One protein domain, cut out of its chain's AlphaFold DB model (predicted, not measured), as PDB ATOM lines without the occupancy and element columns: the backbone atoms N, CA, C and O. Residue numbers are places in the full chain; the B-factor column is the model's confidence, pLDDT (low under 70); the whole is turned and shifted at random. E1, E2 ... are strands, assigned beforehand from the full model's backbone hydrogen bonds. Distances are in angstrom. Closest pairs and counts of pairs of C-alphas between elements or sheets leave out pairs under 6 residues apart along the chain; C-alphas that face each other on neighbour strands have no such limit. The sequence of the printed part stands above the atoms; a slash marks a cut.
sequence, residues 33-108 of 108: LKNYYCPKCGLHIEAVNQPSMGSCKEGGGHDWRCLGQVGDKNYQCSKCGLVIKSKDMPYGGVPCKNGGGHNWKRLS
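What this domain is: This is residues 33 to 108 of the 108 residues of an uncharacterized protein of Candidatus Hydrogenedentes bacterium (UniProt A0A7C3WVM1). With little regular structure, the domain is two small three-stranded sheets, E5-E4-E6 inclined over one face of E2-E1-E3 with its edge strand E5 nearest, over E1, and E4 and E6 leading away; each sheet is a hairpin, E1-E2 or E4-E5, whose first strand also pairs with a strand, E3 or E6, returning after a long loop. Of 76 printed residues, 26, under half, are in six named strands, E1 to E6 along the chain; with no named helix, the class is all strand. Both sheets are antiparallel; the whole is compact, radius of gyration of the C-alphas 11.8 A, spanning 37 by 27 by 16 A.

Where its parts are: Find C-alpha 34 at (112.910, -80.995, 146.656), where E1, residues 34 to 37, begins. Then come E2, 44 to 47; E3, 65 to 69, 12.3 A long; E4, 73 to 77, 13.3 A; E5, 83 to 86; and E6, 104 to 107, ending at (123.932, -88.357, 160.008).

How they stand to each other: Look for N and O within hydrogen-bond range: N 36 and O 45, 2.8 A, in hairpin E1-E2; N 37 and O 65, 2.8 A, between E1 and E3; N 75 and O 84, 2.8 A, in hairpin E4-E5; N 76 and O 105, 2.8 A, between E4 and E6. Between the sheets, the closest C-alphas of E3 and E5 are Gln 69 and Ser 86, 5.5 A.

The domain as a whole: The printed part has no cut. Links E2 to E3 and E5 to E6 are long. No printed residue is under pLDDT 70.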
ATOM      1  N   LEU A  33     109.671 -84.285 145.282       97.12
ATOM      2  CA  LEU A  33     109.864 -83.350 146.387       97.12
ATOM      3  C   LEU A  33     111.338 -82.918 146.484       97.12
ATOM      4  O   LEU A  33     112.252 -83.745 146.437       97.12
ATOM      5  N   LYS A  34     111.577 -81.612 146.622       98.31
ATOM      6  CA  LYS A  34     112.910 -80.995 146.656       98.31
ATOM      7  C   LYS A  34     113.091 -80.146 147.906       98.31
ATOM      8  O   LYS A  34     112.151 -79.525 148.395       98.31
ATOM      9  N   ASN A  35     114.331 -80.075 148.372       98.31
ATOM     10  CA  ASN A  35     114.757 -79.179 149.438       98.31
ATOM     11  C   ASN A  35     115.022 -77.781 148.867       98.31
ATOM     12  O   ASN A  35     115.979 -77.606 148.112       98.31
ATOM     13  N   TYR A  36     114.227 -76.784 149.246       98.25
ATOM     14  CA  TYR A  36     114.469 -75.378 148.921       98.25
ATOM     15  C   TYR A  36     114.987 -74.621 150.133       98.25
ATOM     16  O   TYR A  36     114.529 -74.810 151.256       98.25
ATOM     17  N   TYR A  37     115.947 -73.739 149.894       97.81
ATOM     18  CA  TYR A  37     116.611 -72.971 150.928       97.81
ATOM     19  C   TYR A  37     116.826 -71.532 150.473       97.81
ATOM     20  O   TYR A  37     117.249 -71.286 149.345       97.81
ATOM     21  N   CYS A  38     116.534 -70.575 151.349       97.31
ATOM     22  CA  CYS A  38     116.811 -69.168 151.108       97.31
ATOM     23  C   CYS A  38     118.138 -68.782 151.788       97.31
ATOM     24  O   CYS A  38     118.190 -68.741 153.021       97.31
ATOM     25  N   PRO A  39     119.193 -68.432 151.027       95.56
ATOM     26  CA  PRO A  39     120.507 -68.105 151.570       95.56
ATOM     27  C   PRO A  39     120.495 -66.836 152.418       95.56
ATOM     28  O   PRO A  39     121.246 -66.743 153.385       95.56
ATOM     29  N   LYS A  40     119.593 -65.897 152.107       94.69
ATOM     30  CA  LYS A  40     119.430 -64.641 152.846       94.69
ATOM     31  C   LYS A  40     119.028 -64.912 154.293       94.69
ATOM     32  O   LYS A  40     119.712 -64.508 155.225       94.69
ATOM     33  N   CYS A  41     117.916 -65.620 154.491       95.06
ATOM     34  CA  CYS A  41     117.308 -65.759 155.814       95.06
ATOM     35  C   CYS A  41     117.568 -67.098 156.506       95.06
ATOM     36  O   CYS A  41     117.333 -67.188 157.717       95.06
ATOM     37  N   GLY A  42     118.071 -68.100 155.781       95.94
ATOM     38  CA  GLY A  42     118.319 -69.454 156.274       95.94
ATOM     39  C   GLY A  42     117.084 -70.353 156.309       95.94
ATOM     40  O   GLY A  42     117.148 -71.433 156.887       95.94
ATOM     41  N   LEU A  43     115.956 -69.911 155.741       96.50
ATOM     42  CA  LEU A  43     114.722 -70.692 155.735       96.50
ATOM     43  C   LEU A  43     114.859 -71.883 154.784       96.50
ATOM     44  O   LEU A  43     115.233 -71.696 153.628       96.50
ATOM     45  N   HIS A  44     114.516 -73.070 155.273       97.56
ATOM     46  CA  HIS A  44     114.419 -74.307 154.506       97.56
ATOM     47  C   HIS A  44     112.964 -74.774 154.468       97.56
ATOM     48  O   HIS A  44     112.275 -74.694 155.483       97.56
ATOM     49  N   ILE A  45     112.517 -75.226 153.296       97.69
ATOM     50  CA  ILE A  45     111.214 -75.855 153.078       97.69
ATOM     51  C   ILE A  45     111.328 -76.964 152.032       97.69
ATOM     52  O   ILE A  45     112.193 -76.927 151.157       97.69
ATOM     53  N   GLU A  46     110.427 -77.935 152.097       97.81
ATOM     54  CA  GLU A  46     110.306 -79.001 151.106       97.81
ATOM     55  C   GLU A  46     109.104 -78.722 150.201       97.81
ATOM     56  O   GLU A  46     108.006 -78.445 150.683       97.81
ATOM     57  N   ALA A  47     109.304 -78.755 148.884       96.88
ATOM     58  CA  ALA A  47     108.234 -78.525 147.915       96.88
ATOM     59  C   ALA A  47     108.526 -79.239 146.591       96.88
ATOM     60  O   ALA A  47     109.678 -79.499 146.249       96.88
ATOM     61  N   VAL A  48     107.481 -79.568 145.831       95.69
ATOM     62  CA  VAL A  48     107.621 -80.180 144.495       95.69
ATOM     63  C   VAL A  48     108.136 -79.138 143.493       95.69
ATOM     64  O   VAL A  48     109.106 -79.355 142.763       95.69
ATOM     65  N   ASN A  49     107.538 -77.949 143.541       94.06
ATOM     66  CA  ASN A  49     107.881 -76.802 142.708       94.06
ATOM     67  C   ASN A  49     108.591 -75.723 143.519       94.06
ATOM     68  O   ASN A  49     108.524 -75.711 144.749       94.06
ATOM     69  N   GLN A  50     109.273 -74.813 142.821       93.88
ATOM     70  CA  GLN A  50     109.928 -73.692 143.477       93.88
ATOM     71  C   GLN A  50     108.885 -72.847 144.234       93.88
ATOM     72  O   GLN A  50     107.866 -72.480 143.645       93.88
ATOM     73  N   PRO A  51     109.117 -72.530 145.518       94.31
ATOM     74  CA  PRO A  51     108.177 -71.746 146.307       94.31
ATOM     75  C   PRO A  51     108.078 -70.302 145.803       94.31
ATOM     76  O   PRO A  51     108.986 -69.781 145.148       94.31
ATOM     77  N   SER A  52     106.983 -69.623 146.144       92.88
ATOM     78  CA  SER A  52     106.789 -68.220 145.778       92.88
ATOM     79  C   SER A  52     107.796 -67.302 146.482       92.88
ATOM     80  O   SER A  52     108.244 -67.563 147.601       92.88
ATOM     81  N   MET A  53     108.145 -66.187 145.834       86.25
ATOM     82  CA  MET A  53     109.047 -65.155 146.367       86.25
ATOM     83  C   MET A  53     108.360 -64.268 147.421       86.25
ATOM     84  O   MET A  53     108.420 -63.044 147.335       86.25
ATOM     85  N   GLY A  54     107.677 -64.867 148.401       89.69
ATOM     86  CA  GLY A  54     107.046 -64.134 149.503       89.69
ATOM     87  C   GLY A  54     108.036 -63.277 150.306       89.69
ATOM     88  O   GLY A  54     109.241 -63.257 150.037       89.69
ATOM     89  N   SER A  55     107.534 -62.579 151.321       90.94
ATOM     90  CA  SER A  55     108.334 -61.639 152.110       90.94
ATOM     91  C   SER A  55     109.415 -62.338 152.938       90.94
ATOM     92  O   SER A  55     109.130 -63.119 153.843       90.94
ATOM     93  N   CYS A  56     110.674 -62.006 152.658       93.62
ATOM     94  CA  CYS A  56     111.831 -62.471 153.406       93.62
ATOM     95  C   CYS A  56     112.075 -61.570 154.623       93.62
ATOM     96  O   CYS A  56     112.096 -60.347 154.502       93.62
ATOM     97  N   LYS A  57     112.348 -62.165 155.793       93.25
ATOM     98  CA  LYS A  57     112.634 -61.410 157.030       93.25
ATOM     99  C   LYS A  57     113.861 -60.494 156.955       93.25
ATOM    100  O   LYS A  57     113.946 -59.535 157.706       93.25
ATOM    101  N   GLU A  58     114.794 -60.787 156.052       92.50
ATOM    102  CA  GLU A  58     115.993 -59.967 155.814       92.50
ATOM    103  C   GLU A  58     115.734 -58.876 154.748       92.50
ATOM    104  O   GLU A  58     116.668 -58.264 154.239       92.50
ATOM    105  N   GLY A  59     114.470 -58.665 154.357       91.38
ATOM    106  CA  GLY A  59     114.036 -57.686 153.359       91.38
ATOM    107  C   GLY A  59     113.825 -58.268 151.955       91.38
ATOM    108  O   GLY A  59     114.506 -59.207 151.530       91.38
ATOM    109  N   GLY A  60     112.882 -57.690 151.203       94.00
ATOM    110  CA  GLY A  60     112.522 -58.114 149.842       94.00
ATOM    111  C   GLY A  60     111.944 -59.535 149.763       94.00
ATOM    112  O   GLY A  60     111.403 -60.051 150.738       94.00
ATOM    113  N   GLY A  61     112.071 -60.179 148.599       95.81
ATOM    114  CA  GLY A  61     111.624 -61.559 148.374       95.81
ATOM    115  C   GLY A  61     112.631 -62.628 148.819       95.81
ATOM    116  O   GLY A  61     113.825 -62.349 149.012       95.81
ATOM    117  N   HIS A  62     112.159 -63.865 148.974       96.56
ATOM    118  CA  HIS A  62     113.025 -65.039 149.134       96.56
ATOM    119  C   HIS A  62     113.797 -65.363 147.842       96.56
ATOM    120  O   HIS A  62     113.212 -65.393 146.764       96.56
ATOM    121  N   ASP A  63     115.093 -65.669 147.969       95.19
ATOM    122  CA  ASP A  63     115.931 -66.192 146.878       95.19
ATOM    123  C   ASP A  63     116.042 -67.716 147.010       95.19
ATOM    124  O   ASP A  63     116.993 -68.240 147.586       95.19
ATOM    125  N   TRP A  64     115.012 -68.443 146.585       97.38
ATOM    126  CA  TRP A  64     114.970 -69.893 146.763       97.38
ATOM    127  C   TRP A  64     116.013 -70.608 145.909       97.38
ATOM    128  O   TRP A  64     116.055 -70.466 144.690       97.38
ATOM    129  N   ARG A  65     116.818 -71.455 146.552       97.25
ATOM    130  CA  ARG A  65     117.808 -72.321 145.911       97.25
ATOM    131  C   ARG A  65     117.514 -73.773 146.244       97.25
ATOM    132  O   ARG A  65     117.202 -74.099 147.385       97.25
ATOM    133  N   CYS A  66     117.616 -74.644 145.248       97.69
ATOM    134  CA  CYS A  66     117.424 -76.074 145.439       97.69
ATOM    135  C   CYS A  66     118.705 -76.706 146.006       97.69
ATOM    136  O   CYS A  66     119.780 -76.568 145.424       97.69
ATOM    137  N   LEU A  67     118.580 -77.408 147.131       98.00
ATOM    138  CA  LEU A  67     119.635 -78.224 147.736       98.00
ATOM    139  C   LEU A  67     119.581 -79.686 147.264       98.00
ATOM    140  O   LEU A  67     120.534 -80.424 147.494       98.00
ATOM    141  N   GLY A  68     118.505 -80.102 146.584       97.56
ATOM    142  CA  GLY A  68     118.384 -81.405 145.922       97.56
ATOM    143  C   GLY A  68     117.126 -82.210 146.278       97.56
ATOM    144  O   GLY A  68     116.273 -81.765 147.047       97.56
ATOM    145  N   GLN A  69     117.075 -83.423 145.714       98.12
ATOM    146  CA  GLN A  69     116.210 -84.566 146.050       98.12
ATOM    147  C   GLN A  69     115.837 -84.688 147.537       98.12
ATOM    148  O   GLN A  69     116.764 -84.957 148.302       98.12
ATOM    149  N   VAL A  70     114.575 -84.588 147.976       98.19
ATOM    150  CA  VAL A  70     114.201 -85.149 149.296       98.19
ATOM    151  C   VAL A  70     114.287 -86.680 149.234       98.19
ATOM    152  O   VAL A  70     113.963 -87.291 148.218       98.19
ATOM    153  N   GLY A  71     114.776 -87.306 150.301       96.94
ATOM    154  CA  GLY A  71     114.889 -88.762 150.429       96.94
ATOM    155  C   GLY A  71     115.202 -89.156 151.870       96.94
ATOM    156  O   GLY A  71     115.140 -88.318 152.758       96.94
ATOM    157  N   ASP A  72     115.566 -90.408 152.130       96.94
ATOM    158  CA  ASP A  72     115.523 -90.926 153.509       96.94
ATOM    159  C   ASP A  72     116.792 -90.701 154.344       96.94
ATOM    160  O   ASP A  72     116.812 -91.003 155.538       96.94
ATOM    161  N   LYS A  73     117.876 -90.185 153.750       98.06
ATOM    162  CA  LYS A  73     119.151 -89.985 154.457       98.06
ATOM    163  C   LYS A  73     119.172 -88.604 155.104       98.06
ATOM    164  O   LYS A  73     118.928 -87.602 154.436       98.06
ATOM    165  N   ASN A  74     119.533 -88.541 156.381       98.31
ATOM    166  CA  ASN A  74     119.707 -87.273 157.081       98.31
ATOM    167  C   ASN A  74     121.104 -86.699 156.808       98.31
ATOM    168  O   ASN A  74     122.114 -87.398 156.910       98.31
ATOM    169  N   TYR A  75     121.169 -85.408 156.504       98.56
ATOM    170  CA  TYR A  75     122.408 -84.652 156.371       98.56
ATOM    171  C   TYR A  75     122.338 -83.398 157.225       98.56
ATOM    172  O   TYR A  75     121.297 -82.755 157.303       98.56
ATOM    173  N   GLN A  76     123.466 -83.018 157.814       98.44
ATOM    174  CA  GLN A  76     123.611 -81.787 158.575       98.44
ATOM    175  C   GLN A  76     124.740 -80.942 158.003       98.44
ATOM    176  O   GLN A  76     125.851 -81.426 157.777       98.44
ATOM    177  N   CYS A  77     124.474 -79.657 157.793       98.19
ATOM    178  CA  CYS A  77     125.516 -78.698 157.468       98.19
ATOM    179  C   CYS A  77     126.293 -78.344 158.739       98.19
ATOM    180  O   CYS A  77     125.723 -77.803 159.687       98.19
ATOM    181  N   SER A  78     127.608 -78.564 158.756       97.31
ATOM    182  CA  SER A  78     128.439 -78.249 159.926       97.31
ATOM    183  C   SER A  78     128.611 -76.746 160.178       97.31
ATOM    184  O   SER A  78     129.125 -76.367 161.223       97.31
ATOM    185  N   LYS A  79     128.235 -75.889 159.217       96.25
ATOM    186  CA  LYS A  79     128.413 -74.429 159.294       96.25
ATOM    187  C   LYS A  79     127.202 -73.712 159.876       96.25
ATOM    188  O   LYS A  79     127.367 -72.826 160.703       96.25
ATOM    189  N   CYS A  80     125.998 -74.066 159.422       96.31
ATOM    190  CA  CYS A  80     124.750 -73.440 159.875       96.31
ATOM    191  C   CYS A  80     123.852 -74.355 160.708       96.31
ATOM    192  O   CYS A  80     122.797 -73.911 161.144       96.31
ATOM    193  N   GLY A  81     124.224 -75.622 160.903       97.19
ATOM    194  CA  GLY A  81     123.420 -76.580 161.662       97.19
ATOM    195  C   GLY A  81     122.144 -77.047 160.955       97.19
ATOM    196  O   GLY A  81     121.414 -77.840 161.535       97.19
ATOM    197  N   LEU A  82     121.874 -76.599 159.720       97.69
ATOM    198  CA  LEU A  82     120.708 -77.033 158.946       97.69
ATOM    199  C   LEU A  82     120.734 -78.554 158.760       97.69
ATOM    200  O   LEU A  82     121.698 -79.080 158.198       97.69
ATOM    201  N   VAL A  83     119.671 -79.224 159.201       98.12
ATOM    202  CA  VAL A  83     119.443 -80.659 159.018       98.12
ATOM    203  C   VAL A  83     118.373 -80.850 157.951       98.12
ATOM    204  O   VAL A  83     117.310 -80.244 158.048       98.12
ATOM    205  N   ILE A  84     118.647 -81.683 156.949       98.12
ATOM    206  CA  ILE A  84     117.693 -82.018 155.886       98.12
ATOM    207  C   ILE A  84     117.690 -83.511 155.590       98.12
ATOM    208  O   ILE A  84     118.686 -84.213 155.789       98.12
ATOM    209  N   LYS A  85     116.573 -83.968 155.038       98.19
ATOM    210  CA  LYS A  85     116.414 -85.284 154.437       98.19
ATOM    211  C   LYS A  85     116.724 -85.206 152.946       98.19
ATOM    212  O   LYS A  85     116.154 -84.381 152.232       98.19
ATOM    213  N   SER A  86     117.639 -86.036 152.452       98.00
ATOM    214  CA  SER A  86     118.007 -86.030 151.036       98.00
ATOM    215  C   SER A  86     118.285 -87.418 150.475       98.00
ATOM    216  O   SER A  86     118.779 -88.312 151.163       98.00
ATOM    217  N   LYS A  87     117.944 -87.602 149.197       97.25
ATOM    218  CA  LYS A  87     118.175 -88.852 148.463       97.25
ATOM    219  C   LYS A  87     119.669 -89.112 148.264       97.25
ATOM    220  O   LYS A  87     120.151 -90.217 148.535       97.25
ATOM    221  N   ASP A  88     120.402 -88.069 147.897       96.81
ATOM    222  CA  ASP A  88     121.837 -88.085 147.604       96.81
ATOM    223  C   ASP A  88     122.561 -86.995 148.404       96.81
ATOM    224  O   ASP A  88     121.973 -86.387 149.297       96.81
ATOM    225  N   MET A  89     123.856 -86.789 148.153       97.81
ATOM    226  CA  MET A  89     124.594 -85.691 148.784       97.81
ATOM    227  C   MET A  89     123.942 -84.352 148.394       97.81
ATOM    228  O   MET A  89     123.850 -84.070 147.196       97.81
ATOM    229  N   PRO A  90     123.520 -83.508 149.355       97.94
ATOM    230  CA  PRO A  90     122.894 -82.240 149.013       97.94
ATOM    231  C   PRO A  90     123.871 -81.283 148.323       97.94
ATOM    232  O   PRO A  90     125.080 -81.298 148.571       97.94
ATOM    233  N   TYR A  91     123.341 -80.404 147.474       97.62
ATOM    234  CA  TYR A  91     124.150 -79.453 146.724       97.62
ATOM    235  C   TYR A  91     124.838 -78.457 147.670       97.62
ATOM    236  O   TYR A  91     124.198 -77.677 148.379       97.62
ATOM    237  N   GLY A  92     126.172 -78.495 147.701       95.56
ATOM    238  CA  GLY A  92     126.998 -77.657 148.577       95.56
ATOM    239  C   GLY A  92     127.244 -76.238 148.057       95.56
ATOM    240  O   GLY A  92     127.642 -75.374 148.832       95.56
ATOM    241  N   GLY A  93     127.005 -75.979 146.767       95.56
ATOM    242  CA  GLY A  93     127.323 -74.697 146.125       95.56
ATOM    243  C   GLY A  93     126.351 -73.555 146.439       95.56
ATOM    244  O   GLY A  93     126.632 -72.407 146.105       95.56
ATOM    245  N   VAL A  94     125.216 -73.841 147.085       94.81
ATOM    246  CA  VAL A  94     124.300 -72.794 147.556       94.81
ATOM    247  C   VAL A  94     124.964 -71.995 148.682       94.81
ATOM    248  O   VAL A  94     125.544 -72.607 149.585       94.81
ATOM    249  N   PRO A  95     124.872 -70.651 148.680       96.50
ATOM    250  CA  PRO A  95     125.402 -69.850 149.772       96.50
ATOM    251  C   PRO A  95     124.742 -70.208 151.106       96.50
ATOM    252  O   PRO A  95     123.537 -70.078 151.286       96.50
ATOM    253  N   CYS A  96     125.539 -70.640 152.068       96.12
ATOM    254  CA  CYS A  96     125.128 -70.833 153.445       96.12
ATOM    255  C   CYS A  96     124.864 -69.464 154.097       96.12
ATOM    256  O   CYS A  96     125.588 -68.503 153.829       96.12
ATOM    257  N   LYS A  97     123.888 -69.374 155.014       94.12
ATOM    258  CA  LYS A  97     123.603 -68.119 155.741       94.12
ATOM    259  C   LYS A  97     124.821 -67.633 156.535       94.12
ATOM    260  O   LYS A  97     125.031 -66.437 156.684       94.12
ATOM    261  N   ASN A  98     125.663 -68.567 156.974       94.06
ATOM    262  CA  ASN A  98     126.904 -68.282 157.694       94.06
ATOM    263  C   ASN A  98     128.109 -68.076 156.743       94.06
ATOM    264  O   ASN A  98     129.255 -68.207 157.166       94.06
ATOM    265  N   GLY A  99     127.865 -67.786 155.457       92.06
ATOM    266  CA  GLY A  99     128.873 -67.495 154.429       92.06
ATOM    267  C   GLY A  99     129.386 -68.729 153.678       92.06
ATOM    268  O   GLY A  99     129.352 -69.840 154.202       92.06
ATOM    269  N   GLY A 100     129.900 -68.551 152.451       95.12
ATOM    270  CA  GLY A 100     130.423 -69.624 151.577       95.12
ATOM    271  C   GLY A 100     129.398 -70.719 151.234       95.12
ATOM    272  O   GLY A 100     128.213 -70.537 151.464       95.12
ATOM    273  N   GLY A 101     129.834 -71.875 150.720       97.12
ATOM    274  CA  GLY A 101     128.952 -73.031 150.467       97.12
ATOM    275  C   GLY A 101     128.573 -73.825 151.727       97.12
ATOM    276  O   GLY A 101     129.178 -73.641 152.792       97.12
ATOM    277  N   HIS A 102     127.595 -74.727 151.623       97.94
ATOM    278  CA  HIS A 102     127.268 -75.688 152.683       97.94
ATOM    279  C   HIS A 102     128.333 -76.794 152.793       97.94
ATOM    280  O   HIS A 102     128.839 -77.283 151.787       97.94
ATOM    281  N   ASN A 103     128.638 -77.214 154.026       97.81
ATOM    282  CA  ASN A 103     129.518 -78.351 154.314       97.81
ATOM    283  C   ASN A 103     128.699 -79.484 154.940       97.81
ATOM    284  O   ASN A 103     128.426 -79.460 156.142       97.81
ATOM    285  N   TRP A 104     128.249 -80.420 154.109       98.19
ATOM    286  CA  TRP A 104     127.322 -81.477 154.497       98.19
ATOM    287  C   TRP A 104     128.035 -82.675 155.120       98.19
ATOM    288  O   TRP A 104     129.020 -83.184 154.590       98.19
ATOM    289  N   LYS A 105     127.479 -83.172 156.222       98.12
ATOM    290  CA  LYS A 105     127.843 -84.446 156.840       98.12
ATOM    291  C   LYS A 105     126.604 -85.320 156.927       98.12
ATOM    292  O   LYS A 105     125.553 -84.848 157.353       98.12
ATOM    293  N   ARG A 106     126.720 -86.584 156.528       97.88
ATOM    294  CA  ARG A 106     125.637 -87.556 156.696       97.88
ATOM    295  C   ARG A 106     125.505 -87.907 158.177       97.88
ATOM    296  O   ARG A 106     126.502 -88.246 158.810       97.88
ATOM    297  N   LEU A 107     124.290 -87.820 158.702       95.94
ATOM    298  CA  LEU A 107     123.932 -88.357 160.008       95.94
ATOM    299  C   LEU A 107     123.517 -89.812 159.761       95.94
ATOM    300  O   LEU A 107     122.640 -90.062 158.932       95.94
ATOM    301  N   SER A 108     124.264 -90.738 160.358       81.12
ATOM    302  CA  SER A 108     124.169 -92.194 160.166       81.12
ATOM    303  C   SER A 108     122.744 -92.726 160.212       81.12
ATOM    304  O   SER A 108     122.029 -92.333 161.161       81.12
TER     305      SER A 108